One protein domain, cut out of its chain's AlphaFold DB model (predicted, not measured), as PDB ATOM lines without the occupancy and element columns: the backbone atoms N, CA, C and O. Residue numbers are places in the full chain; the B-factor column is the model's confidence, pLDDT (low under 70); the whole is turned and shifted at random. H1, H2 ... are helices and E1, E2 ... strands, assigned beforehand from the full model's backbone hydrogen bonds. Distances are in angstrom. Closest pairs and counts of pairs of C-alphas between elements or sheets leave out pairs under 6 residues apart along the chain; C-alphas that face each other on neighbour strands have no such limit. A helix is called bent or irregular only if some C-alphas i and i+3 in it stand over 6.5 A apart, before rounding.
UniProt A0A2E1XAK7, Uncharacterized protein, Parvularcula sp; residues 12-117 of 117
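What this domain is: This is residues 12 to 117 of the 117 residues of an uncharacterized protein of Parvularcula sp (UniProt A0A2E1XAK7). A very small sheet of two parallel strands, E1 and E2, lies in the middle of this domain, and two helices, H2 and H3, pack on it and meet at their ends in a corner. H1 lies close to H2, while H4, at the end of the printed part, lies off by itself, apart from the other named elements. The printed part has 106 residues, with four named helices and two named strands in the order H1, E1, H2, E2, H3, H4, and its class is mostly helix. It is compact, with a radius of gyration of the C-alphas of 13.3 A, and rounded, spanning 36 by 33 by 23 A.

How they stand to each other: Start at Leu 12 and pass residues 12 to 29, which hold no named element, to reach H1, residues 30 to 40. Now look for H2, residues 57 to 65: H1 and H2 are close but not clearly touching, the closest C-alphas being those of Met 34 and Ala 63, 6.9 A apart, and they run the same way at a steep tilt of 44 degrees. Next find E1, residues 43 to 47, and its parallel neighbour E2, residues 70 to 73, at 34 degrees; N 46 and O 71 are 2.8 A apart and N 73 and O 46 are 3.0 A apart, both within hydrogen-bond range. E1, H2 and E2 form a strand-helix-strand unit, two parallel neighbour strands with a helix between them along the chain, and its crossover is right-handed. Then look at H3, residues 79 to 94, where the C-alpha of Ser 88 is 5.7 A from that of Leu 72 in E2, the closest pair of these two elements. H2 and H3 touch only at their ends, H3 with residues 91 to 94 alone; the closest C-alphas are those of Asp 57 and Gln 91, 5.4 A apart, and the two run the same way at a steep tilt of 64 degrees. H4, residues 108 to 116, is apart from H3. Every O i to N i+4 pair is within hydrogen-bond range in H1, H2 and H4, and 7 of 12 are in H3.

Where its parts are: Find C-alpha 30 at (271.743, 349.120, 402.532); from there H1 runs 15.0 A to residue 40. E1 is 12.5 A long, H2 12.5 A and E2 9.8 A. H3 begins with C-alpha 79 at (302.608, 345.254, 397.267) and is 25.8 A long; it is neither bent nor irregular, but only just, with C-alphas 83 and 86 6.4 A apart. H4, 11.9 A long, ends with C-alpha 116 at (288.475, 350.186, 420.868).

The domain as a whole: The two C-alphas farthest apart are those of Gly 21 and Arg 109, at 39.6 A. The printed part has no cut, and the link from H3 to H4, 13 residues, is long. Mean pLDDT of the printed part is 96.5, and residue 117, the chain's last, is the one printed residue under 70.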
ATOM      1  N   LEU A  12     282.823 346.612 408.345       95.69
ATOM      2  CA  LEU A  12     282.239 345.640 407.428       95.69
ATOM      3  C   LEU A  12     282.899 345.788 406.052       95.69
ATOM      4  O   LEU A  12     282.704 346.800 405.376       95.69
ATOM      5  N   ALA A  13     283.698 344.789 405.678       96.06
ATOM      6  CA  ALA A  13     284.425 344.751 404.412       96.06
ATOM      7  C   ALA A  13     283.481 344.509 403.225       96.06
ATOM      8  O   ALA A  13     282.548 343.713 403.361       96.06
ATOM      9  N   HIS A  14     283.748 345.192 402.100       92.69
ATOM     10  CA  HIS A  14     283.078 345.087 400.793       92.69
ATOM     11  C   HIS A  14     281.620 344.579 400.909       92.69
ATOM     12  O   HIS A  14     281.348 343.398 400.645       92.69
ATOM     13  N   PRO A  15     280.688 345.439 401.384       93.12
ATOM     14  CA  PRO A  15     279.392 345.014 401.922       93.12
ATOM     15  C   PRO A  15     278.465 344.302 400.934       93.12
ATOM     16  O   PRO A  15     277.606 343.526 401.355       93.12
ATOM     17  N   THR A  16     278.602 344.574 399.635       96.50
ATOM     18  CA  THR A  16     277.750 343.966 398.602       96.50
ATOM     19  C   THR A  16     278.340 342.671 398.057       96.50
ATOM     20  O   THR A  16     277.648 341.928 397.358       96.50
ATOM     21  N   CYS A  17     279.609 342.385 398.367       96.50
ATOM     22  CA  CYS A  17     280.358 341.226 397.885       96.50
ATOM     23  C   CYS A  17     280.425 341.115 396.348       96.50
ATOM     24  O   CYS A  17     280.724 340.030 395.834       96.50
ATOM     25  N   ARG A  18     280.161 342.195 395.601       96.94
ATOM     26  CA  ARG A  18     280.178 342.171 394.130       96.94
ATOM     27  C   ARG A  18     281.566 341.850 393.570       96.94
ATOM     28  O   ARG A  18     282.582 342.158 394.199       96.94
ATOM     29  N   LEU A  19     281.587 341.264 392.377       97.62
ATOM     30  CA  LEU A  19     282.763 341.126 391.522       97.62
ATOM     31  C   LEU A  19     282.380 341.588 390.112       97.62
ATOM     32  O   LEU A  19     281.552 340.970 389.450       97.62
ATOM     33  N   ILE A  20     282.941 342.702 389.659       96.81
ATOM     34  CA  ILE A  20     282.603 343.330 388.380       96.81
ATOM     35  C   ILE A  20     282.896 342.354 387.236       96.81
ATOM     36  O   ILE A  20     284.025 341.904 387.072       96.81
ATOM     37  N   GLY A  21     281.865 342.042 386.447       96.94
ATOM     38  CA  GLY A  21     281.941 341.097 385.329       96.94
ATOM     39  C   GLY A  21     281.812 339.618 385.714       96.94
ATOM     40  O   GLY A  21     281.703 338.789 384.817       96.94
ATOM     41  N   GLU A  22     281.779 339.281 387.008       97.19
ATOM     42  CA  GLU A  22     281.731 337.887 387.484       97.19
ATOM     43  C   GLU A  22     280.544 337.596 388.414       97.19
ATOM     44  O   GLU A  22     279.911 336.546 388.310       97.19
ATOM     45  N   ARG A  23     280.238 338.506 389.345       96.94
ATOM     46  CA  ARG A  23     279.196 338.335 390.361       96.94
ATOM     47  C   ARG A  23     278.492 339.651 390.661       96.94
ATOM     48  O   ARG A  23     279.102 340.594 391.167       96.94
ATOM     49  N   ASP A  24     277.184 339.657 390.445       96.25
ATOM     50  CA  ASP A  24     276.321 340.770 390.829       96.25
ATOM     51  C   ASP A  24     276.368 341.046 392.343       96.25
ATOM     52  O   ASP A  24     276.595 340.129 393.143       96.25
ATOM     53  N   PRO A  25     276.141 342.302 392.770       96.12
ATOM     54  CA  PRO A  25     276.016 342.631 394.184       96.12
ATOM     55  C   PRO A  25     274.896 341.819 394.840       96.12
ATOM     56  O   PRO A  25     273.806 341.647 394.289       96.12
ATOM     57  N   MET A  26     275.147 341.355 396.063       95.50
ATOM     58  CA  MET A  26     274.123 340.709 396.874       95.50
ATOM     59  C   MET A  26     272.950 341.664 397.124       95.50
ATOM     60  O   MET A  26     273.129 342.863 397.342       95.50
ATOM     61  N   ARG A  27     271.731 341.114 397.166       93.38
ATOM     62  CA  ARG A  27     270.531 341.872 397.541       93.38
ATOM     63  C   ARG A  27     270.557 342.185 399.035       93.38
ATOM     64  O   ARG A  27     270.083 341.399 399.852       93.38
ATOM     65  N   VAL A  28     271.109 343.343 399.378       92.94
ATOM     66  CA  VAL A  28     271.204 343.846 400.749       92.94
ATOM     67  C   VAL A  28     270.378 345.120 400.878       92.94
ATOM     68  O   VAL A  28     270.439 346.005 400.027       92.94
ATOM     69  N   ASN A  29     269.600 345.231 401.957       96.62
ATOM     70  CA  ASN A  29     268.967 346.498 402.307       96.62
ATOM     71  C   ASN A  29     270.028 347.407 402.943       96.62
ATOM     72  O   ASN A  29     270.314 347.295 404.137       96.62
ATOM     73  N   MET A  30     270.631 348.263 402.120       96.25
ATOM     74  CA  MET A  30     271.743 349.120 402.532       96.25
ATOM     75  C   MET A  30     271.354 350.120 403.616       96.25
ATOM     76  O   MET A  30     272.158 350.375 404.505       96.25
ATOM     77  N   GLU A  31     270.115 350.609 403.611       96.94
ATOM     78  CA  GLU A  31     269.616 351.501 404.656       96.94
ATOM     79  C   GLU A  31     269.641 350.820 406.026       96.94
ATOM     80  O   GLU A  31     270.311 351.286 406.945       96.94
ATOM     81  N   LYS A  32     269.002 349.648 406.132       97.44
ATOM     82  CA  LYS A  32     268.970 348.863 407.374       97.44
ATOM     83  C   LYS A  32     270.363 348.436 407.820       97.44
ATOM     84  O   LYS A  32     270.633 348.356 409.017       97.44
ATOM     85  N   LEU A  33     271.243 348.129 406.868       96.50
ATOM     86  CA  LEU A  33     272.627 347.769 407.154       96.50
ATOM     87  C   LEU A  33     273.401 348.954 407.741       96.50
ATOM     88  O   LEU A  33     274.117 348.772 408.724       96.50
ATOM     89  N   MET A  34     273.252 350.153 407.172       97.38
ATOM     90  CA  MET A  34     273.900 351.368 407.671       97.38
ATOM     91  C   MET A  34     273.365 351.775 409.046       97.38
ATOM     92  O   MET A  34     274.164 352.117 409.914       97.38
ATOM     93  N   ASP A  35     272.057 351.654 409.282       96.06
ATOM     94  CA  ASP A  35     271.456 351.907 410.600       96.06
ATOM     95  C   ASP A  35     272.019 350.939 411.649       96.06
ATOM     96  O   ASP A  35     272.528 351.342 412.696       96.06
ATOM     97  N   ALA A  36     272.063 349.646 411.315       95.12
ATOM     98  CA  ALA A  36     272.657 348.635 412.180       95.12
ATOM     99  C   ALA A  36     274.159 348.864 412.422       95.12
ATOM    100  O   ALA A  36     274.660 348.503 413.496       95.12
ATOM    101  N   ALA A  37     274.879 349.419 411.439       94.75
ATOM    102  CA  ALA A  37     276.281 349.788 411.563       94.75
ATOM    103  C   ALA A  37     276.451 350.972 412.523       94.75
ATOM    104  O   ALA A  37     277.251 350.860 413.452       94.75
ATOM    105  N   LEU A  38     275.655 352.035 412.379       94.25
ATOM    106  CA  LEU A  38     275.647 353.194 413.279       94.25
ATOM    107  C   LEU A  38     275.371 352.790 414.731       94.25
ATOM    108  O   LEU A  38     276.181 353.098 415.606       94.25
ATOM    109  N   ASP A  39     274.323 352.002 414.979       93.06
ATOM    110  CA  ASP A  39     273.967 351.510 416.323       93.06
ATOM    111  C   ASP A  39     275.107 350.714 416.979       93.06
ATOM    112  O   ASP A  39     275.323 350.720 418.201       93.06
ATOM    113  N   ARG A  40     275.872 349.996 416.148       91.06
ATOM    114  CA  ARG A  40     277.022 349.186 416.568       91.06
ATOM    115  C   ARG A  40     278.324 349.986 416.639       91.06
ATOM    116  O   ARG A  40     279.316 349.473 417.170       91.06
ATOM    117  N   GLY A  41     278.325 351.221 416.140       91.62
ATOM    118  CA  GLY A  41     279.505 352.049 415.905       91.62
ATOM    119  C   GLY A  41     280.406 351.540 414.774       91.62
ATOM    120  O   GLY A  41     281.544 351.982 414.686       91.62
ATOM    121  N   CYS A  42     279.947 350.570 413.976       94.31
ATOM    122  CA  CYS A  42     280.676 349.931 412.879       94.31
ATOM    123  C   CYS A  42     280.843 350.879 411.686       94.31
ATOM    124  O   CYS A  42     279.982 351.716 411.442       94.31
ATOM    125  N   PHE A  43     281.929 350.724 410.933       96.69
ATOM    126  CA  PHE A  43     282.194 351.465 409.696       96.69
ATOM    127  C   PHE A  43     281.973 350.565 408.477       96.69
ATOM    128  O   PHE A  43     282.031 349.341 408.603       96.69
ATOM    129  N   LEU A  44     281.778 351.147 407.295       97.75
ATOM    130  CA  LEU A  44     281.745 350.388 406.037       97.75
ATOM    131  C   LEU A  44     283.017 350.605 405.228       97.75
ATOM    132  O   LEU A  44     283.608 351.685 405.258       97.75
ATOM    133  N   GLU A  45     283.431 349.571 404.507       98.56
ATOM    134  CA  GLU A  45     284.581 349.638 403.617       98.56
ATOM    135  C   GLU A  45     284.231 350.238 402.245       98.56
ATOM    136  O   GLU A  45     283.204 349.920 401.648       98.56
ATOM    137  N   VAL A  46     285.139 351.067 401.725       98.75
ATOM    138  CA  VAL A  46     285.244 351.433 400.309       98.75
ATOM    139  C   VAL A  46     286.508 350.776 399.764       98.75
ATOM    140  O   VAL A  46     287.629 351.241 399.988       98.75
ATOM    141  N   ASN A  47     286.321 349.657 399.086       98.69
ATOM    142  CA  ASN A  47     287.369 348.775 398.613       98.69
ATOM    143  C   ASN A  47     287.805 349.173 397.201       98.69
ATOM    144  O   ASN A  47     287.007 349.158 396.265       98.69
ATOM    145  N   GLY A  48     289.078 349.527 397.050       98.25
ATOM    146  CA  GLY A  48     289.661 349.997 395.795       98.25
ATOM    147  C   GLY A  48     290.076 348.899 394.830       98.25
ATOM    148  O   GLY A  48     290.528 349.229 393.739       98.25
ATOM    149  N   GLN A  49     289.952 347.620 395.195       98.31
ATOM    150  CA  GLN A  49     290.296 346.523 394.295       98.31
ATOM    151  C   GLN A  49     289.482 346.668 392.991       98.31
ATOM    152  O   GLN A  49     288.253 346.749 393.081       98.31
ATOM    153  N   PRO A  50     290.096 346.704 391.787       97.56
ATOM    154  CA  PRO A  50     289.389 347.009 390.539       97.56
ATOM    155  C   PRO A  50     288.246 346.046 390.219       97.56
ATOM    156  O   PRO A  50     287.263 346.448 389.611       97.56
ATOM    157  N   GLN A  51     288.352 344.789 390.658       97.44
ATOM    158  CA  GLN A  51     287.286 343.794 390.510       97.44
ATOM    159  C   GLN A  51     286.120 344.026 391.481       97.44
ATOM    160  O   GLN A  51     285.049 343.477 391.271       97.44
ATOM    161  N   ARG A  52     286.295 344.817 392.547       97.94
ATOM    162  CA  ARG A  52     285.263 345.081 393.560       97.94
ATOM    163  C   ARG A  52     284.657 346.470 393.404       97.94
ATOM    164  O   ARG A  52     283.462 346.589 393.139       97.94
ATOM    165  N   LEU A  53     285.473 347.509 393.611       97.56
ATOM    166  CA  LEU A  53     285.042 348.904 393.766       97.56
ATOM    167  C   LEU A  53     283.840 349.050 394.715       97.56
ATOM    168  O   LEU A  53     282.877 349.730 394.388       97.56
ATOM    169  N   ASP A  54     283.852 348.352 395.847       97.94
ATOM    170  CA  ASP A  54     282.709 348.203 396.755       97.94
ATOM    171  C   ASP A  54     283.068 348.762 398.132       97.94
ATOM    172  O   ASP A  54     283.967 348.248 398.782       97.94
ATOM    173  N   LEU A  55     282.442 349.798 398.662       97.12
ATOM    174  CA  LEU A  55     281.142 350.359 398.317       97.12
ATOM    175  C   LEU A  55     281.082 351.236 397.047       97.12
ATOM    176  O   LEU A  55     282.030 351.955 396.720       97.12
ATOM    177  N   ASP A  56     279.937 351.217 396.352       95.44
ATOM    178  CA  ASP A  56     279.677 352.156 395.254       95.44
ATOM    179  C   ASP A  56     279.468 353.604 395.741       95.44
ATOM    180  O   ASP A  56     279.352 353.890 396.933       95.44
ATOM    181  N   ASP A  57     279.488 354.549 394.806       97.12
ATOM    182  CA  ASP A  57     279.458 355.983 395.092       97.12
ATOM    183  C   ASP A  57     278.104 356.465 395.630       97.12
ATOM    184  O   ASP A  57     278.073 357.332 396.507       97.12
ATOM    185  N   VAL A  58     276.997 355.878 395.171       97.69
ATOM    186  CA  VAL A  58     275.645 356.169 395.669       97.69
ATOM    187  C   VAL A  58     275.526 355.798 397.145       97.69
ATOM    188  O   VAL A  58     275.049 356.596 397.956       97.69
ATOM    189  N   TYR A  59     276.014 354.623 397.535       98.19
ATOM    190  CA  TYR A  59     275.995 354.217 398.935       98.19
ATOM    191  C   TYR A  59     277.068 354.921 399.772       98.19
ATOM    192  O   TYR A  59     276.848 355.135 400.964       98.19
ATOM    193  N   CYS A  60     278.185 355.362 399.183       98.56
ATOM    194  CA  CYS A  60     279.084 356.303 399.859       98.56
ATOM    195  C   CYS A  60     278.327 357.589 400.225       98.56
ATOM    196  O   CYS A  60     278.353 358.022 401.377       98.56
ATOM    197  N   ARG A  61     277.591 358.168 399.268       98.62
ATOM    198  CA  ARG A  61     276.798 359.377 399.505       98.62
ATOM    199  C   ARG A  61     275.755 359.169 400.605       98.62
ATOM    200  O   ARG A  61     275.674 359.983 401.523       98.62
ATOM    201  N   MET A  62     275.033 358.049 400.562       98.56
ATOM    202  CA  MET A  62     274.074 357.674 401.605       98.56
ATOM    203  C   MET A  62     274.739 357.538 402.984       98.56
ATOM    204  O   MET A  62     274.196 358.023 403.976       98.56
ATOM    205  N   ALA A  63     275.920 356.914 403.065       98.44
ATOM    206  CA  ALA A  63     276.656 356.783 404.323       98.44
ATOM    207  C   ALA A  63     276.972 358.159 404.929       98.44
ATOM    208  O   ALA A  63     276.734 358.373 406.118       98.44
ATOM    209  N   LYS A  64     277.426 359.113 404.105       98.38
ATOM    210  CA  LYS A  64     277.680 360.495 404.537       98.38
ATOM    211  C   LYS A  64     276.423 361.181 405.058       98.38
ATOM    212  O   LYS A  64     276.465 361.783 406.127       98.38
ATOM    213  N   GLU A  65     275.311 361.078 404.337       98.31
ATOM    214  CA  GLU A  65     274.031 361.680 404.742       98.31
ATOM    215  C   GLU A  65     273.528 361.130 406.084       98.31
ATOM    216  O   GLU A  65     272.891 361.851 406.849       98.31
ATOM    217  N   ARG A  66     273.885 359.884 406.412       97.81
ATOM    218  CA  ARG A  66     273.595 359.242 407.702       97.81
ATOM    219  C   ARG A  66     274.668 359.484 408.777       97.81
ATOM    220  O   ARG A  66     274.528 359.001 409.895       97.81
ATOM    221  N   GLY A  67     275.754 360.196 408.465       97.31
ATOM    222  CA  GLY A  67     276.881 360.421 409.382       97.31
ATOM    223  C   GLY A  67     277.748 359.180 409.647       97.31
ATOM    224  O   GLY A  67     278.539 359.160 410.596       97.31
ATOM    225  N   LEU A  68     277.617 358.140 408.823       97.88
ATOM    226  CA  LEU A  68     278.377 356.900 408.928       97.88
ATOM    227  C   LEU A  68     279.771 357.078 408.323       97.88
ATOM    228  O   LEU A  68     279.923 357.364 407.136       97.88
ATOM    229  N   LYS A  69     280.807 356.869 409.140       98.00
ATOM    230  CA  LYS A  69     282.196 356.949 408.671       98.00
ATOM    231  C   LYS A  69     282.585 355.727 407.839       98.00
ATOM    232  O   LYS A  69     282.145 354.607 408.110       98.00
ATOM    233  N   LEU A  70     283.473 355.949 406.877       98.62
ATOM    234  CA  LEU A  70     283.952 354.952 405.924       98.62
ATOM    235  C   LEU A  70     285.429 354.613 406.147       98.62
ATOM    236  O   LEU A  70     286.215 355.445 406.607       98.62
ATOM    237  N   ALA A  71     285.811 353.390 405.789       98.44
ATOM    238  CA  ALA A  71     287.188 352.915 405.760       98.44
ATOM    239  C   ALA A  71     287.601 352.623 404.317       98.44
ATOM    240  O   ALA A  71     287.018 351.769 403.662       98.44
ATOM    241  N   LEU A  72     288.606 353.322 403.804       98.69
ATOM    242  CA  LEU A  72     289.139 353.077 402.468       98.69
ATOM    243  C   LEU A  72     290.220 351.996 402.543       98.69
ATOM    244  O   LEU A  72     291.100 352.051 403.404       98.69
ATOM    245  N   SER A  73     290.173 351.027 401.635       98.62
ATOM    246  CA  SER A  73     291.130 349.918 401.584       98.62
ATOM    247  C   SER A  73     291.450 349.527 400.144       98.62
ATOM    248  O   SER A  73     290.843 350.044 399.207       98.62
ATOM    249  N   THR A  74     292.411 348.623 399.962       98.44
ATOM    250  CA  THR A  74     292.828 348.124 398.643       98.44
ATOM    251  C   THR A  74     292.606 346.633 398.439       98.44
ATOM    252  O   THR A  74     292.700 346.182 397.303       98.44
ATOM    253  N   ASP A  75     292.356 345.874 399.513       97.81
ATOM    254  CA  ASP A  75     292.317 344.401 399.486       97.81
ATOM    255  C   ASP A  75     293.566 343.798 398.813       97.81
ATOM    256  O   ASP A  75     293.498 342.896 397.974       97.81
ATOM    257  N   ALA A  76     294.728 344.389 399.111       97.75
ATOM    258  CA  ALA A  76     295.976 344.069 398.440       97.75
ATOM    259  C   ALA A  76     296.474 342.660 398.789       97.75
ATOM    260  O   ALA A  76     296.758 342.352 399.945       97.75
ATOM    261  N   HIS A  77     296.672 341.848 397.753       97.69
ATOM    262  CA  HIS A  77     297.319 340.533 397.803       97.69
ATOM    263  C   HIS A  77     298.762 340.570 397.268       97.69
ATOM    264  O   HIS A  77     299.465 339.563 397.254       97.69
ATOM    265  N   SER A  78     299.223 341.745 396.832       98.12
ATOM    266  CA  SER A  78     300.626 342.039 396.543       98.12
ATOM    267  C   SER A  78     300.920 343.514 396.822       98.12
ATOM    268  O   SER A  78     300.008 344.338 396.894       98.12
ATOM    269  N   THR A  79     302.194 343.872 396.970       98.25
ATOM    270  CA  THR A  79     302.608 345.254 397.267       98.25
ATOM    271  C   THR A  79     302.185 346.242 396.183       98.25
ATOM    272  O   THR A  79     301.756 347.345 396.507       98.25
ATOM    273  N   ALA A  80     302.217 345.836 394.911       98.19
ATOM    274  CA  ALA A  80     301.767 346.663 393.791       98.19
ATOM    275  C   ALA A  80     300.273 347.034 393.886       98.19
ATOM    276  O   ALA A  80     299.862 348.098 393.436       98.19
ATOM    277  N   GLN A  81     299.450 346.190 394.516       98.56
ATOM    278  CA  GLN A  81     298.018 346.463 394.679       98.56
ATOM    279  C   GLN A  81     297.726 347.542 395.734       98.56
ATOM    280  O   GLN A  81     296.603 348.035 395.809       98.56
ATOM    281  N   LEU A  82     298.715 347.967 396.532       98.56
ATOM    282  CA  LEU A  82     298.555 349.123 397.423       98.56
ATOM    283  C   LEU A  82     298.251 350.414 396.640       98.56
ATOM    284  O   LEU A  82     297.554 351.289 397.153       98.56
ATOM    285  N   ASP A  83     298.666 350.500 395.371       98.44
ATOM    286  CA  ASP A  83     298.371 351.643 394.497       98.44
ATOM    287  C   ASP A  83     296.878 351.782 394.168       98.44
ATOM    288  O   ASP A  83     296.421 352.852 393.751       98.44
ATOM    289  N   TYR A  84     296.075 350.740 394.399       98.69
ATOM    290  CA  TYR A  84     294.626 350.781 394.203       98.69
ATOM    291  C   TYR A  84     293.898 351.677 395.201       98.69
ATOM    292  O   TYR A  84     292.730 351.990 394.985       98.69
ATOM    293  N   ILE A  85     294.583 352.199 396.226       98.62
ATOM    294  CA  ILE A  85     293.992 353.176 397.150       98.62
ATOM    295  C   ILE A  85     293.456 354.408 396.407       98.62
ATOM    296  O   ILE A  85     292.459 355.007 396.816       98.62
ATOM    297  N   ARG A  86     294.054 354.747 395.255       98.50
ATOM    298  CA  ARG A  86     293.577 355.813 394.363       98.50
ATOM    299  C   ARG A  86     292.145 355.579 393.871       98.50
ATOM    300  O   ARG A  86     291.410 356.542 393.671       98.50
ATOM    301  N   LEU A  87     291.743 354.319 393.701       98.56
ATOM    302  CA  LEU A  87     290.409 353.936 393.248       98.56
ATOM    303  C   LEU A  87     289.390 354.054 394.383       98.56
ATOM    304  O   LEU A  87     288.316 354.607 394.161       98.56
ATOM    305  N   SER A  88     289.749 353.659 395.610       98.56
ATOM    306  CA  SER A  88     288.911 353.879 396.801       98.56
ATOM    307  C   SER A  88     288.668 355.369 397.033       98.56
ATOM    308  O   SER A  88     287.539 355.791 397.271       98.56
ATOM    309  N   VAL A  89     289.720 356.187 396.905       98.62
ATOM    310  CA  VAL A  89     289.612 357.653 396.969       98.62
ATOM    311  C   VAL A  89     288.738 358.186 395.831       98.62
ATOM    312  O   VAL A  89     287.915 359.068 396.063       98.62
ATOM    313  N   GLY A  90     288.874 357.651 394.614       98.44
ATOM    314  CA  GLY A  90     288.028 358.004 393.473       98.44
ATOM    315  C   GLY A  90     286.542 357.739 393.733       98.44
ATOM    316  O   GLY A  90     285.728 358.649 393.574       98.44
ATOM    317  N   GLN A  91     286.197 356.536 394.200       98.06
ATOM    318  CA  GLN A  91     284.833 356.166 394.595       98.06
ATOM    319  C   GLN A  91     284.290 357.080 395.700       98.06
ATOM    320  O   GLN A  91     283.205 357.645 395.566       98.06
ATOM    321  N   ALA A  92     285.080 357.303 396.751       98.56
ATOM    322  CA  ALA A  92     284.708 358.179 397.855       98.56
ATOM    323  C   ALA A  92     284.426 359.616 397.371       98.56
ATOM    324  O   ALA A  92     283.401 360.205 397.713       98.56
ATOM    325  N   ARG A  93     285.277 360.175 396.501       98.62
ATOM    326  CA  ARG A  93     285.073 361.521 395.935       98.62
ATOM    327  C   ARG A  93     283.797 361.618 395.101       98.62
ATOM    328  O   ARG A  93     283.099 362.623 395.195       98.62
ATOM    329  N   ARG A  94     283.466 360.584 394.323       98.56
ATOM    330  CA  ARG A  94     282.201 360.520 393.570       98.56
ATOM    331  C   ARG A  94     280.980 360.515 394.494       98.56
ATOM    332  O   ARG A  94     279.993 361.164 394.173       98.56
ATOM    333  N   GLY A  95     281.090 359.886 395.667       98.38
ATOM    334  CA  GLY A  95     280.093 359.938 396.745       98.38
ATOM    335  C   GLY A  95     280.139 361.197 397.625       98.38
ATOM    336  O   GLY A  95     279.454 361.256 398.644       98.38
ATOM    337  N   TRP A  96     280.951 362.202 397.267       98.50
ATOM    338  CA  TRP A  96     281.145 363.467 397.998       98.50
ATOM    339  C   TRP A  96     281.654 363.279 399.434       98.50
ATOM    340  O   TRP A  96     281.403 364.101 400.321       98.50
ATOM    341  N   ILE A  97     282.376 362.187 399.665       98.75
ATOM    342  CA  ILE A  97     283.037 361.892 400.931       98.75
ATOM    343  C   ILE A  97     284.201 362.859 401.124       98.75
ATOM    344  O   ILE A  97     285.029 363.054 400.231       98.75
ATOM    345  N   GLU A  98     284.275 363.445 402.313       98.62
ATOM    346  CA  GLU A  98     285.339 364.359 402.713       98.62
ATOM    347  C   GLU A  98     286.281 363.699 403.722       98.62
ATOM    348  O   GLU A  98     286.038 362.606 404.236       98.62
ATOM    349  N   LYS A  99     287.384 364.385 404.036       98.25
ATOM    350  CA  LYS A  99     288.404 363.893 404.969       98.25
ATOM    351  C   LYS A  99     287.801 363.424 406.297       98.25
ATOM    352  O   LYS A  99     288.237 362.407 406.833       98.25
ATOM    353  N   ASP A 100     286.823 364.157 406.825       98.06
ATOM    354  CA  ASP A 100     286.245 363.864 408.132       98.06
ATOM    355  C   ASP A 100     285.300 362.656 408.160       98.06
ATOM    356  O   ASP A 100     285.078 362.060 409.227       98.06
ATOM    357  N   ASP A 101     284.836 362.228 406.993       98.50
ATOM    358  CA  ASP A 101     283.996 361.049 406.820       98.50
ATOM    359  C   ASP A 101     284.827 359.754 406.808       98.50
ATOM    360  O   ASP A 101     284.283 358.665 406.972       98.50
ATOM    361  N   VAL A 102     286.155 359.844 406.665       98.56
ATOM    362  CA  VAL A 102     287.044 358.688 406.471       98.56
ATOM    363  C   VAL A 102     287.883 358.400 407.716       98.56
ATOM    364  O   VAL A 102     288.564 359.278 408.243       98.56
ATOM    365  N   VAL A 103     287.898 357.150 408.190       97.94
ATOM    366  CA  VAL A 103     288.670 356.770 409.391       97.94
ATOM    367  C   VAL A 103     290.181 356.713 409.141       97.94
ATOM    368  O   VAL A 103     290.958 356.962 410.059       97.94
ATOM    369  N   ASN A 104     290.614 356.459 407.902       98.06
ATOM    370  CA  ASN A 104     292.028 356.410 407.503       98.06
ATOM    371  C   ASN A 104     292.751 357.760 407.636       98.06
ATOM    372  O   ASN A 104     293.976 357.796 407.652       98.06
ATOM    373  N   THR A 105     292.014 358.873 407.709       98.38
ATOM    374  CA  THR A 105     292.585 360.229 407.809       98.38
ATOM    375  C   THR A 105     292.895 360.632 409.251       98.38
ATOM    376  O   THR A 105     293.451 361.705 409.496       98.38
ATOM    377  N   ARG A 106     292.510 359.785 410.211       97.81
ATOM    378  CA  ARG A 106     292.723 359.987 411.641       97.81
ATOM    379  C   ARG A 106     294.142 359.603 412.023       97.81
ATOM    380  O   ARG A 106     294.732 358.681 411.465       97.81
ATOM    381  N   THR A 107     294.677 360.280 413.032       98.19
ATOM    382  CA  THR A 107     295.933 359.852 413.651       98.19
ATOM    383  C   THR A 107     295.770 358.459 414.255       98.19
ATOM    384  O   THR A 107     294.669 358.049 414.630       98.19
ATOM    385  N   TRP A 108     296.879 357.744 414.443       96.31
ATOM    386  CA  TRP A 108     296.856 356.427 415.084       96.31
ATOM    387  C   TRP A 108     296.113 356.432 416.430       96.31
ATOM    388  O   TRP A 108     295.307 355.545 416.703       96.31
ATOM    389  N   ARG A 109     296.332 357.456 417.266       96.88
ATOM    390  CA  ARG A 109     295.684 357.572 418.580       96.88
ATOM    391  C   ARG A 109     294.165 357.707 418.462       96.88
ATOM    392  O   ARG A 109     293.432 357.072 419.219       96.88
ATOM    393  N   GLU A 110     293.697 358.522 417.525       96.31
ATOM    394  CA  GLU A 110     292.269 358.723 417.273       96.31
ATOM    395  C   GLU A 110     291.625 357.469 416.690       96.31
ATOM    396  O   GLU A 110     290.592 357.032 417.197       96.31
ATOM    397  N   LEU A 111     292.258 356.853 415.686       95.12
ATOM    398  CA  LEU A 111     291.786 355.611 415.083       95.12
ATOM    399  C   LEU A 111     291.702 354.494 416.127       95.12
ATOM    400  O   LEU A 111     290.674 353.835 416.249       95.12
ATOM    401  N   LYS A 112     292.736 354.331 416.960       93.75
ATOM    402  CA  LYS A 112     292.743 353.347 418.048       93.75
ATOM    403  C   LYS A 112     291.571 353.554 419.009       93.75
ATOM    404  O   LYS A 112     290.983 352.574 419.455       93.75
ATOM    405  N   ARG A 113     291.202 354.800 419.319       92.00
ATOM    406  CA  ARG A 113     290.014 355.098 420.136       92.00
ATOM    407  C   ARG A 113     288.719 354.717 419.412       92.00
ATOM    408  O   ARG A 113     287.866 354.084 420.020       92.00
ATOM    409  N   LEU A 114     288.598 355.044 418.123       91.00
ATOM    410  CA  LEU A 114     287.436 354.684 417.297       91.00
ATOM    411  C   LEU A 114     287.231 353.162 417.181       91.00
ATOM    412  O   LEU A 114     286.094 352.698 417.103       91.00
ATOM    413  N   LEU A 115     288.322 352.390 417.168       88.56
ATOM    414  CA  LEU A 115     288.286 350.928 417.067       88.56
ATOM    415  C   LEU A 115     288.063 350.228 418.416       88.56
ATOM    416  O   LEU A 115     287.463 349.158 418.436       88.56
ATOM    417  N   ARG A 116     288.536 350.807 419.528       80.75
ATOM    418  CA  ARG A 116     288.475 350.186 420.868       80.75
ATOM    419  C   ARG A 116     287.147 350.339 421.604       80.75
ATOM    420  O   ARG A 116     286.999 349.622 422.582       80.75
ATOM    421  N   ARG A 117     286.280 351.247 421.140       63.78
ATOM    422  CA  ARG A 117     284.903 351.510 421.608       63.78
ATOM    423  C   ARG A 117     284.664 351.164 423.078       63.78
ATOM    424  O   ARG A 117     284.220 350.030 423.358       63.78
TER     425      ARG A 117